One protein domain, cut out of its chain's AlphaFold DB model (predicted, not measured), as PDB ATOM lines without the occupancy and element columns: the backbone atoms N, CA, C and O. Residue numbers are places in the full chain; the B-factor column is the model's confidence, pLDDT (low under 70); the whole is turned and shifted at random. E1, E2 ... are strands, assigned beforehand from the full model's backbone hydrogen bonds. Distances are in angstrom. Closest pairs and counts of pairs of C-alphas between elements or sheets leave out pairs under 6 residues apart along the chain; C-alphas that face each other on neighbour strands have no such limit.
ATOM      1  N   ASP A   4     -57.267  82.583 -13.108       96.19
ATOM      2  CA  ASP A   4     -58.437  81.913 -12.549       96.19
ATOM      3  C   ASP A   4     -59.012  82.684 -11.361       96.19
ATOM      4  O   ASP A   4     -58.323  83.426 -10.658       96.19
ATOM      5  N   TRP A   5     -60.310  82.507 -11.125       97.38
ATOM      6  CA  TRP A   5     -60.961  83.026  -9.929       97.38
ATOM      7  C   TRP A   5     -60.901  82.005  -8.803       97.38
ATOM      8  O   TRP A   5     -61.179  80.824  -8.990       97.38
ATOM      9  N   THR A   6     -60.605  82.492  -7.608       96.88
ATOM     10  CA  THR A   6     -60.544  81.702  -6.383       96.88
ATOM     11  C   THR A   6     -61.468  82.322  -5.339       96.88
ATOM     12  O   THR A   6     -61.660  83.537  -5.341       96.88
ATOM     13  N   GLU A   7     -62.059  81.526  -4.452       98.06
ATOM     14  CA  GLU A   7     -62.968  82.009  -3.403       98.06
ATOM     15  C   GLU A   7     -62.433  81.620  -2.030       98.06
ATOM     16  O   GLU A   7     -62.154  80.449  -1.782       98.06
ATOM     17  N   GLY A   8     -62.240  82.609  -1.157       98.00
ATOM     18  CA  GLY A   8     -61.814  82.364   0.219       98.00
ATOM     19  C   GLY A   8     -62.931  81.791   1.090       98.00
ATOM     20  O   GLY A   8     -64.105  81.851   0.725       98.00
ATOM     21  N   LYS A   9     -62.591  81.288   2.284       98.31
ATOM     22  CA  LYS A   9     -63.591  80.897   3.301       98.31
ATOM     23  C   LYS A   9     -64.513  82.045   3.707       98.31
ATOM     24  O   LYS A   9     -65.600  81.796   4.215       98.31
ATOM     25  N   ASP A  10     -64.092  83.287   3.483       97.31
ATOM     26  CA  ASP A  10     -64.919  84.475   3.687       97.31
ATOM     27  C   ASP A  10     -65.974  84.698   2.580       97.31
ATOM     28  O   ASP A  10     -66.681  85.706   2.602       97.31
ATOM     29  N   GLY A  11     -66.065  83.793   1.599       98.06
ATOM     30  CA  GLY A  11     -66.985  83.864   0.461       98.06
ATOM     31  C   GLY A  11     -66.591  84.903  -0.589       98.06
ATOM     32  O   GLY A  11     -67.306  85.118  -1.570       98.06
ATOM     33  N   ARG A  12     -65.461  85.603  -0.412       97.25
ATOM     34  CA  ARG A  12     -65.046  86.640  -1.355       97.25
ATOM     35  C   ARG A  12     -64.146  86.056  -2.429       97.25
ATOM     36  O   ARG A  12     -63.090  85.480  -2.154       97.25
ATOM     37  N   LYS A  13     -64.509  86.335  -3.679       97.31
ATOM     38  CA  LYS A  13     -63.719  85.951  -4.850       97.31
ATOM     39  C   LYS A  13     -62.514  86.870  -5.063       97.31
ATOM     40  O   LYS A  13     -62.536  88.051  -4.699       97.31
ATOM     41  N   VAL A  14     -61.440  86.316  -5.618       96.69
ATOM     42  CA  VAL A  14     -60.235  87.030  -6.059       96.69
ATOM     43  C   VAL A  14     -59.776  86.458  -7.383       96.69
ATOM     44  O   VAL A  14     -59.795  85.245  -7.568       96.69
ATOM     45  N   PHE A  15     -59.360  87.331  -8.289       96.88
ATOM     46  CA  PHE A  15     -58.703  86.922  -9.515       96.88
ATOM     47  C   PHE A  15     -57.217  86.678  -9.245       96.88
ATOM     48  O   PHE A  15     -56.543  87.551  -8.692       96.88
ATOM     49  N   ILE A  16     -56.721  85.511  -9.644       97.00
ATOM     50  CA  ILE A  16     -55.308  85.145  -9.594       97.00
ATOM     51  C   ILE A  16     -54.785  85.161 -11.034       97.00
ATOM     52  O   ILE A  16     -55.237  84.348 -11.846       97.00
ATOM     53  N   PRO A  17     -53.883  86.095 -11.392       96.81
ATOM     54  CA  PRO A  17     -53.247  86.090 -12.702       96.81
ATOM     55  C   PRO A  17     -52.543  84.760 -12.983       96.81
ATOM     56  O   PRO A  17     -52.114  84.067 -12.062       96.81
ATOM     57  N   ALA A  18     -52.392  84.413 -14.262       94.50
ATOM     58  CA  ALA A  18     -51.582  83.257 -14.635       94.50
ATOM     59  C   ALA A  18     -50.166  83.358 -14.042       94.50
ATOM     60  O   ALA A  18     -49.603  84.451 -13.952       94.50
ATOM     61  N   ASP A  19     -49.627  82.208 -13.637       94.88
ATOM     62  CA  ASP A  19     -48.310  82.036 -13.009       94.88
ATOM     63  C   ASP A  19     -48.169  82.630 -11.596       94.88
ATOM     64  O   ASP A  19     -47.120  82.478 -10.977       94.88
ATOM     65  N   TRP A  20     -49.207  83.271 -11.054       97.50
ATOM     66  CA  TRP A  20     -49.228  83.716  -9.661       97.50
ATOM     67  C   TRP A  20     -49.772  82.612  -8.760       97.50
ATOM     68  O   TRP A  20     -50.655  81.848  -9.153       97.50
ATOM     69  N   ASP A  21     -49.282  82.570  -7.525       97.00
ATOM     70  CA  ASP A  21     -49.861  81.735  -6.477       97.00
ATOM     71  C   ASP A  21     -50.899  82.542  -5.679       97.00
ATOM     72  O   ASP A  21     -51.153  83.726  -5.932       97.00
ATOM     73  N   TRP A  22     -51.522  81.919  -4.688       97.94
ATOM     74  CA  TRP A  22     -52.366  82.593  -3.721       97.94
ATOM     75  C   TRP A  22     -52.187  82.012  -2.325       97.94
ATOM     76  O   TRP A  22     -51.802  80.869  -2.116       97.94
ATOM     77  N   THR A  23     -52.519  82.824  -1.333       98.38
ATOM     78  CA  THR A  23     -52.500  82.436   0.075       98.38
ATOM     79  C   THR A  23     -53.823  82.812   0.729       98.38
ATOM     80  O   THR A  23     -54.519  83.704   0.244       98.38
ATOM     81  N   GLU A  24     -54.196  82.156   1.825       98.56
ATOM     82  CA  GLU A  24     -55.425  82.457   2.566       98.56
ATOM     83  C   GLU A  24     -55.114  82.664   4.045       98.56
ATOM     84  O   GLU A  24     -54.499  81.808   4.682       98.56
ATOM     85  N   GLY A  25     -55.505  83.821   4.576       98.38
ATOM     86  CA  GLY A  25     -55.323  84.145   5.987       98.38
ATOM     87  C   GLY A  25     -56.312  83.428   6.904       98.38
ATOM     88  O   GLY A  25     -57.295  82.840   6.446       98.38
ATOM     89  N   ARG A  26     -56.096  83.507   8.224       98.56
ATOM     90  CA  ARG A  26     -57.095  83.070   9.219       98.56
ATOM     91  C   ARG A  26     -58.414  83.835   9.107       98.56
ATOM     92  O   ARG A  26     -59.442  83.308   9.517       98.56
ATOM     93  N   ASP A  27     -58.390  85.039   8.537       97.56
ATOM     94  CA  ASP A  27     -59.593  85.806   8.194       97.56
ATOM     95  C   ASP A  27     -60.412  85.187   7.041       97.56
ATOM     96  O   ASP A  27     -61.494  85.674   6.721       97.56
ATOM     97  N   GLY A  28     -59.908  84.117   6.416       98.25
ATOM     98  CA  GLY A  28     -60.544  83.408   5.310       98.25
ATOM     99  C   GLY A  28     -60.378  84.092   3.958       98.25
ATOM    100  O   GLY A  28     -60.851  83.565   2.952       98.25
ATOM    101  N   ARG A  29     -59.714  85.250   3.889       97.88
ATOM    102  CA  ARG A  29     -59.602  86.023   2.654       97.88
ATOM    103  C   ARG A  29     -58.365  85.595   1.872       97.88
ATOM    104  O   ARG A  29     -57.230  85.726   2.338       97.88
ATOM    105  N   ARG A  30     -58.582  85.171   0.623       98.31
ATOM    106  CA  ARG A  30     -57.498  84.866  -0.323       98.31
ATOM    107  C   ARG A  30     -56.779  86.124  -0.806       98.31
ATOM    108  O   ARG A  30     -57.375  87.202  -0.894       98.31
ATOM    109  N   VAL A  31     -55.489  85.989  -1.095       97.12
ATOM    110  CA  VAL A  31     -54.612  87.057  -1.593       97.12
ATOM    111  C   VAL A  31     -53.687  86.496  -2.668       97.12
ATOM    112  O   VAL A  31     -53.056  85.473  -2.412       97.12
ATOM    113  N   PRO A  32     -53.595  87.140  -3.843       97.38
ATOM    114  CA  PRO A  32     -52.682  86.733  -4.902       97.38
ATOM    115  C   PRO A  32     -51.236  87.051  -4.502       97.38
ATOM    116  O   PRO A  32     -50.962  88.132  -3.975       97.38
ATOM    117  N   ILE A  33     -50.325  86.120  -4.775       97.56
ATOM    118  CA  ILE A  33     -48.890  86.227  -4.507       97.56
ATOM    119  C   ILE A  33     -48.143  86.202  -5.848       97.56
ATOM    120  O   ILE A  33     -48.191  85.189  -6.553       97.56
ATOM    121  N   PRO A  34     -47.471  87.302  -6.235       97.38
ATOM    122  CA  PRO A  34     -46.658  87.316  -7.444       97.38
ATOM    123  C   PRO A  34     -45.503  86.300  -7.384       97.38
ATOM    124  O   PRO A  34     -45.008  86.000  -6.295       97.38
ATOM    125  N   PRO A  35     -45.004  85.819  -8.536       96.94
ATOM    126  CA  PRO A  35     -43.844  84.935  -8.583       96.94
ATOM    127  C   PRO A  35     -42.645  85.498  -7.815       96.94
ATOM    128  O   PRO A  35     -42.245  86.647  -8.011       96.94
ATOM    129  N   GLY A  36     -42.058  84.669  -6.953       96.75
ATOM    130  CA  GLY A  36     -40.882  85.017  -6.154       96.75
ATOM    131  C   GLY A  36     -41.160  85.904  -4.938       96.75
ATOM    132  O   GLY A  36     -40.228  86.170  -4.186       96.75
ATOM    133  N   TRP A  37     -42.397  86.356  -4.723       98.25
ATOM    134  CA  TRP A  37     -42.773  87.090  -3.516       98.25
ATOM    135  C   TRP A  37     -43.108  86.116  -2.387       98.25
ATOM    136  O   TRP A  37     -43.626  85.027  -2.629       98.25
ATOM    137  N   ASP A  38     -42.843  86.533  -1.153       97.75
ATOM    138  CA  ASP A  38     -43.280  85.812   0.042       97.75
ATOM    139  C   ASP A  38     -44.606  86.404   0.553       97.75
ATOM    140  O   ASP A  38     -45.188  87.314  -0.049       97.75
ATOM    141  N   TRP A  39     -45.112  85.911   1.675       98.31
ATOM    142  CA  TRP A  39     -46.251  86.485   2.371       98.31
ATOM    143  C   TRP A  39     -46.075  86.427   3.883       98.31
ATOM    144  O   TRP A  39     -45.312  85.649   4.443       98.31
ATOM    145  N   THR A  40     -46.834  87.268   4.575       98.56
ATOM    146  CA  THR A  40     -46.832  87.325   6.038       98.56
ATOM    147  C   THR A  40     -48.254  87.497   6.555       98.56
ATOM    148  O   THR A  40     -49.108  88.028   5.844       98.56
ATOM    149  N   GLU A  41     -48.539  87.044   7.779       98.62
ATOM    150  CA  GLU A  41     -49.882  87.096   8.372       98.62
ATOM    151  C   GLU A  41     -49.898  87.868   9.691       98.62
ATOM    152  O   GLU A  41     -49.248  87.468  10.656       98.62
ATOM    153  N   GLY A  42     -50.669  88.954   9.750       98.31
ATOM    154  CA  GLY A  42     -50.835  89.733  10.979       98.31
ATOM    155  C   GLY A  42     -51.678  89.023  12.042       98.31
ATOM    156  O   GLY A  42     -52.371  88.038  11.765       98.31
ATOM    157  N   ARG A  43     -51.684  89.540  13.276       98.56
ATOM    158  CA  ARG A  43     -52.579  89.062  14.346       98.56
ATOM    159  C   ARG A  43     -54.051  89.174  13.961       98.56
ATOM    160  O   ARG A  43     -54.824  88.309  14.362       98.56
ATOM    161  N   CYS A  44     -54.423  90.147  13.125       96.19
ATOM    162  CA  CYS A  44     -55.785  90.255  12.593       96.19
ATOM    163  C   CYS A  44     -56.183  89.092  11.659       96.19
ATOM    164  O   CYS A  44     -57.334  89.005  11.248       96.19
ATOM    165  N   GLY A  45     -55.252  88.191  11.321       98.31
ATOM    166  CA  GLY A  45     -55.488  87.035  10.454       98.31
ATOM    167  C   GLY A  45     -55.354  87.346   8.967       98.31
ATOM    168  O   GLY A  45     -55.409  86.431   8.151       98.31
ATOM    169  N   ARG A  46     -55.142  88.615   8.603       97.81
ATOM    170  CA  ARG A  46     -54.943  89.042   7.218       97.81
ATOM    171  C   ARG A  46     -53.537  88.697   6.742       97.81
ATOM    172  O   ARG A  46     -52.552  89.124   7.352       97.81
ATOM    173  N   ARG A  47     -53.445  87.995   5.609       98.44
ATOM    174  CA  ARG A  47     -52.191  87.827   4.861       98.44
ATOM    175  C   ARG A  47     -51.946  88.979   3.897       98.44
ATOM    176  O   ARG A  47     -52.893  89.513   3.319       98.44
ATOM    177  N   ILE A  48     -50.681  89.337   3.709       97.06
ATOM    178  CA  ILE A  48     -50.230  90.290   2.690       97.06
ATOM    179  C   ILE A  48     -48.997  89.739   1.953       97.06
ATOM    180  O   ILE A  48     -48.209  89.023   2.577       97.06
ATOM    181  N   PRO A  49     -48.821  90.055   0.659       97.00
ATOM    182  CA  PRO A  49     -47.628  89.688  -0.092       97.00
ATOM    183  C   PRO A  49     -46.458  90.614   0.275       97.00
ATOM    184  O   PRO A  49     -46.658  91.814   0.478       97.00
ATOM    185  N   ILE A  50     -45.245  90.063   0.335       97.31
ATOM    186  CA  ILE A  50     -43.997  90.774   0.633       97.31
ATOM    187  C   ILE A  50     -43.049  90.640  -0.570       97.31
ATOM    188  O   ILE A  50     -42.697  89.517  -0.941       97.31
ATOM    189  N   PRO A  51     -42.639  91.757  -1.200       97.38
ATOM    190  CA  PRO A  51     -41.684  91.708  -2.299       97.38
ATOM    191  C   PRO A  51     -40.316  91.152  -1.866       97.38
ATOM    192  O   PRO A  51     -39.921  91.321  -0.711       97.38
ATOM    193  N   PRO A  52     -39.539  90.563  -2.792       95.88
ATOM    194  CA  PRO A  52     -38.179  90.121  -2.506       95.88
ATOM    195  C   PRO A  52     -37.318  91.235  -1.903       95.88
ATOM    196  O   PRO A  52     -37.251  92.344  -2.435       95.88
ATOM    197  N   GLY A  53     -36.637  90.924  -0.801       96.12
ATOM    198  CA  GLY A  53     -35.737  91.848  -0.108       96.12
ATOM    199  C   GLY A  53     -36.429  92.911   0.748       96.12
ATOM    200  O   GLY A  53     -35.731  93.676   1.405       96.12
ATOM    201  N   TRP A  54     -37.762  92.973   0.763       97.94
ATOM    202  CA  TRP A  54     -38.506  93.854   1.660       97.94
ATOM    203  C   TRP A  54     -38.719  93.173   3.012       97.94
ATOM    204  O   TRP A  54     -38.845  91.951   3.086       97.94
ATOM    205  N   ASP A  55     -38.795  93.975   4.070       97.50
ATOM    206  CA  ASP A  55     -39.188  93.506   5.398       97.50
ATOM    207  C   ASP A  55     -40.690  93.758   5.620       97.50
ATOM    208  O   ASP A  55     -41.410  94.233   4.734       97.50
ATOM    209  N   TRP A  56     -41.196  93.455   6.807       98.12
ATOM    210  CA  TRP A  56     -42.538  93.811   7.231       98.12
ATOM    211  C   TRP A  56     -42.564  94.246   8.689       98.12
ATOM    212  O   TRP A  56     -41.711  93.917   9.504       98.12
ATOM    213  N   THR A  57     -43.605  94.989   9.041       98.50
ATOM    214  CA  THR A  57     -43.842  95.424  10.417       98.50
ATOM    215  C   THR A  57     -45.316  95.263  10.757       98.50
ATOM    216  O   THR A  57     -46.160  95.246   9.859       98.50
ATOM    217  N   GLU A  58     -45.648  95.124  12.040       98.56
ATOM    218  CA  GLU A  58     -47.023  94.904  12.494       98.56
ATOM    219  C   GLU A  58     -47.456  95.953  13.512       98.56
ATOM    220  O   GLU A  58     -46.838  96.083  14.567       98.56
ATOM    221  N   GLY A  59     -48.536  96.674  13.210       98.25
ATOM    222  CA  GLY A  59     -49.114  97.650  14.129       98.25
ATOM    223  C   GLY A  59     -49.761  97.015  15.360       98.25
ATOM    224  O   GLY A  59     -49.999  95.801  15.417       98.25
ATOM    225  N   ARG A  60     -50.089  97.830  16.370       98.50
ATOM    226  CA  ARG A  60     -50.922  97.385  17.502       98.50
ATOM    227  C   ARG A  60     -52.301  96.915  17.044       98.50
ATOM    228  O   ARG A  60     -52.830  95.978  17.637       98.50
ATOM    229  N   ASP A  61     -52.803  97.470  15.943       95.62
ATOM    230  CA  ASP A  61     -54.035  97.046  15.268       95.62
ATOM    231  C   ASP A  61     -53.981  95.615  14.685       95.62
ATOM    232  O   ASP A  61     -54.985  95.097  14.199       95.62
ATOM    233  N   GLY A  62     -52.813  94.965  14.728       98.06
ATOM    234  CA  GLY A  62     -52.603  93.596  14.268       98.06
ATOM    235  C   GLY A  62     -52.429  93.461  12.758       98.06
ATOM    236  O   GLY A  62     -52.299  92.337  12.270       98.06
ATOM    237  N   HIS A  63     -52.418  94.567  12.009       97.31
ATOM    238  CA  HIS A  63     -52.203  94.548  10.569       97.31
ATOM    239  C   HIS A  63     -50.718  94.688  10.239       97.31
ATOM    240  O   HIS A  63     -50.035  95.607  10.700       97.31
ATOM    241  N   ARG A  64     -50.235  93.816   9.350       98.25
ATOM    242  CA  ARG A  64     -48.890  93.923   8.774       98.25
ATOM    243  C   ARG A  64     -48.860  94.884   7.586       98.25
ATOM    244  O   ARG A  64     -49.878  95.088   6.919       98.25
ATOM    245  N   ILE A  65     -47.702  95.490   7.345       94.31
ATOM    246  CA  ILE A  65     -47.365  96.205   6.103       94.31
ATOM    247  C   ILE A  65     -45.976  95.786   5.622       94.31
ATOM    248  O   ILE A  65     -45.132  95.478   6.468       94.31
ATOM    249  N   PRO A  66     -45.723  95.800   4.304       94.75
ATOM    250  CA  PRO A  66     -44.381  95.640   3.767       94.75
ATOM    251  C   PRO A  66     -43.579  96.941   3.943       94.75
ATOM    252  O   PRO A  66     -44.125  98.034   3.778       94.75
ATOM    253  N   ILE A  67     -42.289  96.820   4.261       95.19
ATOM    254  CA  ILE A  67     -41.337  97.924   4.424       95.19
ATOM    255  C   ILE A  67     -40.230  97.784   3.369       95.19
ATOM    256  O   ILE A  67     -39.516  96.776   3.371       95.19
ATOM    257  N   PRO A  68     -40.076  98.762   2.455       94.19
ATOM    258  CA  PRO A  68     -38.999  98.729   1.477       94.19
ATOM    259  C   PRO A  68     -37.609  98.784   2.130       94.19
ATOM    260  O   PRO A  68     -37.455  99.366   3.206       94.19
ATOM    261  N   PRO A  69     -36.565  98.262   1.464       91.62
ATOM    262  CA  PRO A  69     -35.193  98.399   1.934       91.62
ATOM    263  C   PRO A  69     -34.821  99.859   2.212       91.62
ATOM    264  O   PRO A  69     -35.021 100.736   1.371       91.62
ATOM    265  N   GLY A  70     -34.254 100.111   3.391       92.50
ATOM    266  CA  GLY A  70     -33.813 101.441   3.816       92.50
ATOM    267  C   GLY A  70     -34.932 102.387   4.259       92.50
ATOM    268  O   GLY A  70     -34.629 103.508   4.654       92.50
ATOM    269  N   TRP A  71     -36.197 101.970   4.212       93.25
ATOM    270  CA  TRP A  71     -37.306 102.740   4.772       93.25
ATOM    271  C   TRP A  71     -37.491 102.408   6.252       93.25
ATOM    272  O   TRP A  71     -37.196 101.296   6.690       93.25
ATOM    273  N   ASP A  72     -38.011 103.373   7.004       94.94
ATOM    274  CA  ASP A  72     -38.449 103.168   8.386       94.94
ATOM    275  C   ASP A  72     -39.982 103.056   8.432       94.94
ATOM    276  O   ASP A  72     -40.663 103.012   7.401       94.94
ATOM    277  N   TRP A  73     -40.564 103.006   9.621       95.38
ATOM    278  CA  TRP A  73     -42.000 103.058   9.826       95.38
ATOM    279  C   TRP A  73     -42.359 103.888  11.050       95.38
ATOM    280  O   TRP A  73     -41.572 104.122  11.960       95.38
ATOM    281  N   THR A  74     -43.611 104.317  11.086       95.44
ATOM    282  CA  THR A  74     -44.180 105.039  12.221       95.44
ATOM    283  C   THR A  74     -45.563 104.503  12.531       95.44
ATOM    284  O   THR A  74     -46.243 103.995  11.639       95.44
ATOM    285  N   GLU A  75     -45.978 104.579  13.793       97.50
ATOM    286  CA  GLU A  75     -47.255 104.031  14.249       97.50
ATOM    287  C   GLU A  75     -48.138 105.109  14.863       97.50
ATOM    288  O   GLU A  75     -47.749 105.757  15.834       97.50
ATOM    289  N   GLY A  76     -49.337 105.273  14.310       92.19
ATOM    290  CA  GLY A  76     -50.334 106.195  14.836       92.19
ATOM    291  C   GLY A  76     -50.906 105.783  16.193       92.19
ATOM    292  O   GLY A  76     -50.734 104.652  16.669       92.19
ATOM    293  N   ARG A  77     -51.637 106.703  16.835       96.12
ATOM    294  CA  ARG A  77     -52.474 106.378  18.004       96.12
ATOM    295  C   ARG A  77     -53.585 105.382  17.663       96.12
ATOM    296  O   ARG A  77     -53.996 104.645  18.553       96.12
ATOM    297  N   ASP A  78     -54.008 105.314  16.401       83.69
ATOM    298  CA  ASP A  78     -54.918 104.279  15.890       83.69
ATOM    299  C   ASP A  78     -54.288 102.870  15.865       83.69
ATOM    300  O   ASP A  78     -54.977 101.875  15.647       83.69
ATOM    301  N   GLY A  79     -52.979 102.768  16.118       94.88
ATOM    302  CA  GLY A  79     -52.223 101.521  16.115       94.88
ATOM    303  C   GLY A  79     -51.791 101.064  14.724       94.88
ATOM    304  O   GLY A  79     -51.158 100.012  14.618       94.88
ATOM    305  N   ARG A  80     -52.097 101.824  13.664       93.62
ATOM    306  CA  ARG A  80     -51.716 101.491  12.293       93.62
ATOM    307  C   ARG A  80     -50.299 101.976  12.011       93.62
ATOM    308  O   ARG A  80     -49.959 103.137  12.245       93.62
ATOM    309  N   ARG A  81     -49.473 101.086  11.455       96.50
ATOM    310  CA  ARG A  81     -48.145 101.439  10.933       96.50
ATOM    311  C   ARG A  81     -48.220 101.926   9.492       96.50
ATOM    312  O   ARG A  81     -49.004 101.396   8.702       96.50
ATOM    313  N   VAL A  82     -47.369 102.892   9.160       88.19
ATOM    314  CA  VAL A  82     -47.129 103.376   7.794       88.19
ATOM    315  C   VAL A  82     -45.620 103.436   7.512       88.19
ATOM    316  O   VAL A  82     -44.860 103.764   8.427       88.19
ATOM    317  N   PRO A  83     -45.170 103.104   6.287       90.19
ATOM    318  CA  PRO A  83     -43.755 103.145   5.926       90.19
ATOM    319  C   PRO A  83     -43.310 104.588   5.640       90.19
ATOM    320  O   PRO A  83     -44.023 105.318   4.954       90.19
ATOM    321  N   ILE A  84     -42.136 104.991   6.134       85.81
ATOM    322  CA  ILE A  84     -41.533 106.316   5.923       85.81
ATOM    323  C   ILE A  84     -40.289 106.172   5.030       85.81
ATOM    324  O   ILE A  84     -39.377 105.421   5.388       85.81
ATOM    325  N   PRO A  85     -40.201 106.893   3.897       85.81
ATOM    326  CA  PRO A  85     -38.984 106.917   3.096       85.81
ATOM    327  C   PRO A  85     -37.836 107.622   3.831       85.81
ATOM    328  O   PRO A  85     -38.085 108.476   4.682       85.81
ATOM    329  N   PRO A  86     -36.572 107.354   3.461       83.19
ATOM    330  CA  PRO A  86     -35.440 108.148   3.927       83.19
ATOM    331  C   PRO A  86     -35.683 109.653   3.752       83.19
ATOM    332  O   PRO A  86     -35.984 110.116   2.653       83.19
ATOM    333  N   GLY A  87     -35.558 110.416   4.841       81.12
ATOM    334  CA  GLY A  87     -35.789 111.865   4.842       81.12
ATOM    335  C   GLY A  87     -37.257 112.295   4.712       81.12
ATOM    336  O   GLY A  87     -37.523 113.491   4.626       81.12
ATOM    337  N   GLY A  88     -38.202 111.352   4.693       75.62
ATOM    338  CA  GLY A  88     -39.626 111.643   4.810       75.62
ATOM    339  C   GLY A  88     -39.999 112.023   6.240       75.62
ATOM    340  O   GLY A  88     -39.410 111.528   7.198       75.62
ATOM    341  N   ASP A  89     -41.007 112.879   6.372       81.31
ATOM    342  CA  ASP A  89     -41.617 113.214   7.656       81.31
ATOM    343  C   ASP A  89     -43.052 112.672   7.701       81.31
ATOM    344  O   ASP A  89     -43.547 112.069   6.745       81.31
ATOM    345  N   TRP A  90     -43.745 112.852   8.815       81.75
ATOM    346  CA  TRP A  90     -45.131 112.440   8.970       81.75
ATOM    347  C   TRP A  90     -45.908 113.408   9.855       81.75
ATOM    348  O   TRP A  90     -45.369 114.153  10.669       81.75
ATOM    349  N   THR A  91     -47.227 113.373   9.712       79.81
ATOM    350  CA  THR A  91     -48.143 114.000  10.666       79.81
ATOM    351  C   THR A  91     -49.176 112.993  11.128       79.81
ATOM    352  O   THR A  91     -49.373 111.959  10.487       79.81
ATOM    353  N   GLU A  92     -49.845 113.303  12.229       80.19
ATOM    354  CA  GLU A  92     -50.914 112.482  12.772       80.19
ATOM    355  C   GLU A  92     -52.225 113.261  12.800       80.19
ATOM    356  O   GLU A  92     -52.303 114.363  13.352       80.19
ATOM    357  N   GLY A  93     -53.258 112.671  12.201       71.50
ATOM    358  CA  GLY A  93     -54.614 113.189  12.247       71.50
ATOM    359  C   GLY A  93     -55.222 113.099  13.648       71.50
ATOM    360  O   GLY A  93     -54.732 112.411  14.551       71.50
ATOM    361  N   LYS A  94     -56.352 113.788  13.843       72.31
ATOM    362  CA  LYS A  94     -57.124 113.686  15.093       72.31
ATOM    363  C   LYS A  94     -57.612 112.259  15.355       72.31
ATOM    364  O   LYS A  94     -57.658 111.859  16.517       72.31
ATOM    365  N   ASP A  95     -57.914 111.518  14.291       70.06
ATOM    366  CA  ASP A  95     -58.270 110.093  14.292       70.06
ATOM    367  C   ASP A  95     -57.119 109.174  14.743       70.06
ATOM    368  O   ASP A  95     -57.322 107.982  14.948       70.06
ATOM    369  N   GLY A  96     -55.923 109.732  14.943       68.94
ATOM    370  CA  GLY A  96     -54.741 108.999  15.364       68.94
ATOM    371  C   GLY A  96     -53.984 108.362  14.209       68.94
ATOM    372  O   GLY A  96     -52.962 107.731  14.467       68.94
ATOM    373  N   ARG A  97     -54.437 108.532  12.962       80.06
ATOM    374  CA  ARG A  97     -53.788 107.949  11.792       80.06
ATOM    375  C   ARG A  97     -52.609 108.803  11.350       80.06
ATOM    376  O   ARG A  97     -52.733 110.016  11.176       80.06
ATOM    377  N   ARG A  98     -51.458 108.163  11.123       82.81
ATOM    378  CA  ARG A  98     -50.285 108.823  10.535       82.81
ATOM    379  C   ARG A  98     -50.334 108.796   9.013       82.81
ATOM    380  O   ARG A  98     -50.687 107.777   8.417       82.81
ATOM    381  N   ILE A  99     -49.944 109.907   8.397       75.81
ATOM    382  CA  ILE A  99     -49.706 110.023   6.954       75.81
ATOM    383  C   ILE A  99     -48.296 110.557   6.707       75.81
ATOM    384  O   ILE A  99     -47.765 111.315   7.521       75.81
ATOM    385  N   ILE A 100     -47.699 110.163   5.584       74.12
ATOM    386  CA  ILE A 100     -46.355 110.598   5.198       74.12
ATOM    387  C   ILE A 100     -46.418 111.974   4.545       74.12
ATOM    388  O   ILE A 100     -47.238 112.225   3.665       74.12
ATOM    389  N   ILE A 101     -45.513 112.843   4.975       69.25
ATOM    390  CA  ILE A 101     -45.240 114.158   4.420       69.25
ATOM    391  C   ILE A 101     -43.894 114.062   3.695       69.25
ATOM    392  O   ILE A 101     -42.840 113.973   4.320       69.25
ATOM    393  N   GLY A 102     -43.919 114.055   2.360       61.75
ATOM    394  CA  GLY A 102     -42.710 114.064   1.536       61.75
ATOM    395  C   GLY A 102     -42.955 114.594   0.119       61.75
ATOM    396  O   GLY A 102     -43.869 114.135  -0.561       61.75
ATOM    397  N   GLY A 103     -42.125 115.558  -0.306       51.34
ATOM    398  CA  GLY A 103     -42.128 116.215  -1.624       51.34
ATOM    399  C   GLY A 103     -42.178 117.753  -1.532       51.34
ATOM    400  O   GLY A 103     -42.799 118.286  -0.618       51.34
ATOM    401  N   ASN A 104     -41.582 118.474  -2.498       53.38
ATOM    402  CA  ASN A 104     -41.562 119.959  -2.616       53.38
ATOM    403  C   ASN A 104     -42.954 120.631  -2.724       53.38
ATOM    404  O   ASN A 104     -43.066 121.830  -2.950       53.38
TER     405      ASN A 104
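Overview. This is residues 4 to 104 of the 134 residues of an uncharacterized protein of Candidatus Methanoperedenaceae archaeon GB37 (UniProt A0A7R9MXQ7). Six small two-stranded hairpins stand side by side in a row, and the row bows into a shallow open arc, with E1 and E2 at one end and E11 and E12 at the other. The even-numbered strands, E2 to E12, lie along the inner side of the arc and the odd-numbered strands along its outer side, so that the chain zigzags from hairpin to hairpin. The printed part has 101 residues with no named helix and twelve named strands, E1 to E12 in order, in six antiparallel sheets of two. The class is all strand, though under half of the residues, 49 of 101, are in named elements. The whole is only just loose, close to compact, with a radius of gyration of the C-alphas of 15.4 A, and elongated, spanning 42 by 26 by 22 A.

Arrangement. Begin with E1, residues 4 to 7, and E2, residues 13 to 17, an antiparallel hairpin at 150 degrees; N 6 and O 14 are 2.9 A apart, within hydrogen-bond range. Next look at the hairpin of E3, residues 21 to 24, and E4, residues 30 to 33, where N 31 and O 23 are 2.8 A apart. The closest C-alphas of E2 and E4 are those of Ile 16 and Pro 32, 5.6 A apart. Go on to the hairpin of E5, residues 38 to 41, and E6, residues 47 to 50, with N 50 and O 38 at 2.8 A. E4 and E6 come closest at the C-alphas of Ile 33 and Pro 49, 5.8 A. In the hairpin of E7, residues 55 to 58, and E8, residues 64 to 67, N 67 and O 55 are 2.8 A apart; E6 and E8 come closest at the C-alphas of Ile 50 and Pro 66, 5.8 A. In the hairpin of E9, residues 72 to 75, and E10, residues 81 to 84, N 84 and O 72 are 2.8 A apart; E8 and E10 come closest at the C-alphas of Ile 67 and Pro 83, 5.9 A. The last hairpin is E11, residues 89 to 92, and E12, residues 98 to 101, with N 101 and O 89 at 2.8 A. E9 and E11 are near each other, while E1 and E12 are apart.

Along the chain. Find C-alpha 4 at (-58.437, 81.913, -12.549), where E1 begins. E2, the longest strand, measures 13.1 A from C-alpha 13 to C-alpha 17. E12 ends at C-alpha 101, (-45.240, 114.158, 4.420).

Size, cuts and confidence. The C-alphas farthest apart are those of Lys 9 and Asn 104, 45.2 A. The printed part has no cut, and the links between its strands are tight. The mean pLDDT of the printed part is 92.0; residue 96 and residues 101 to 104 are under 70.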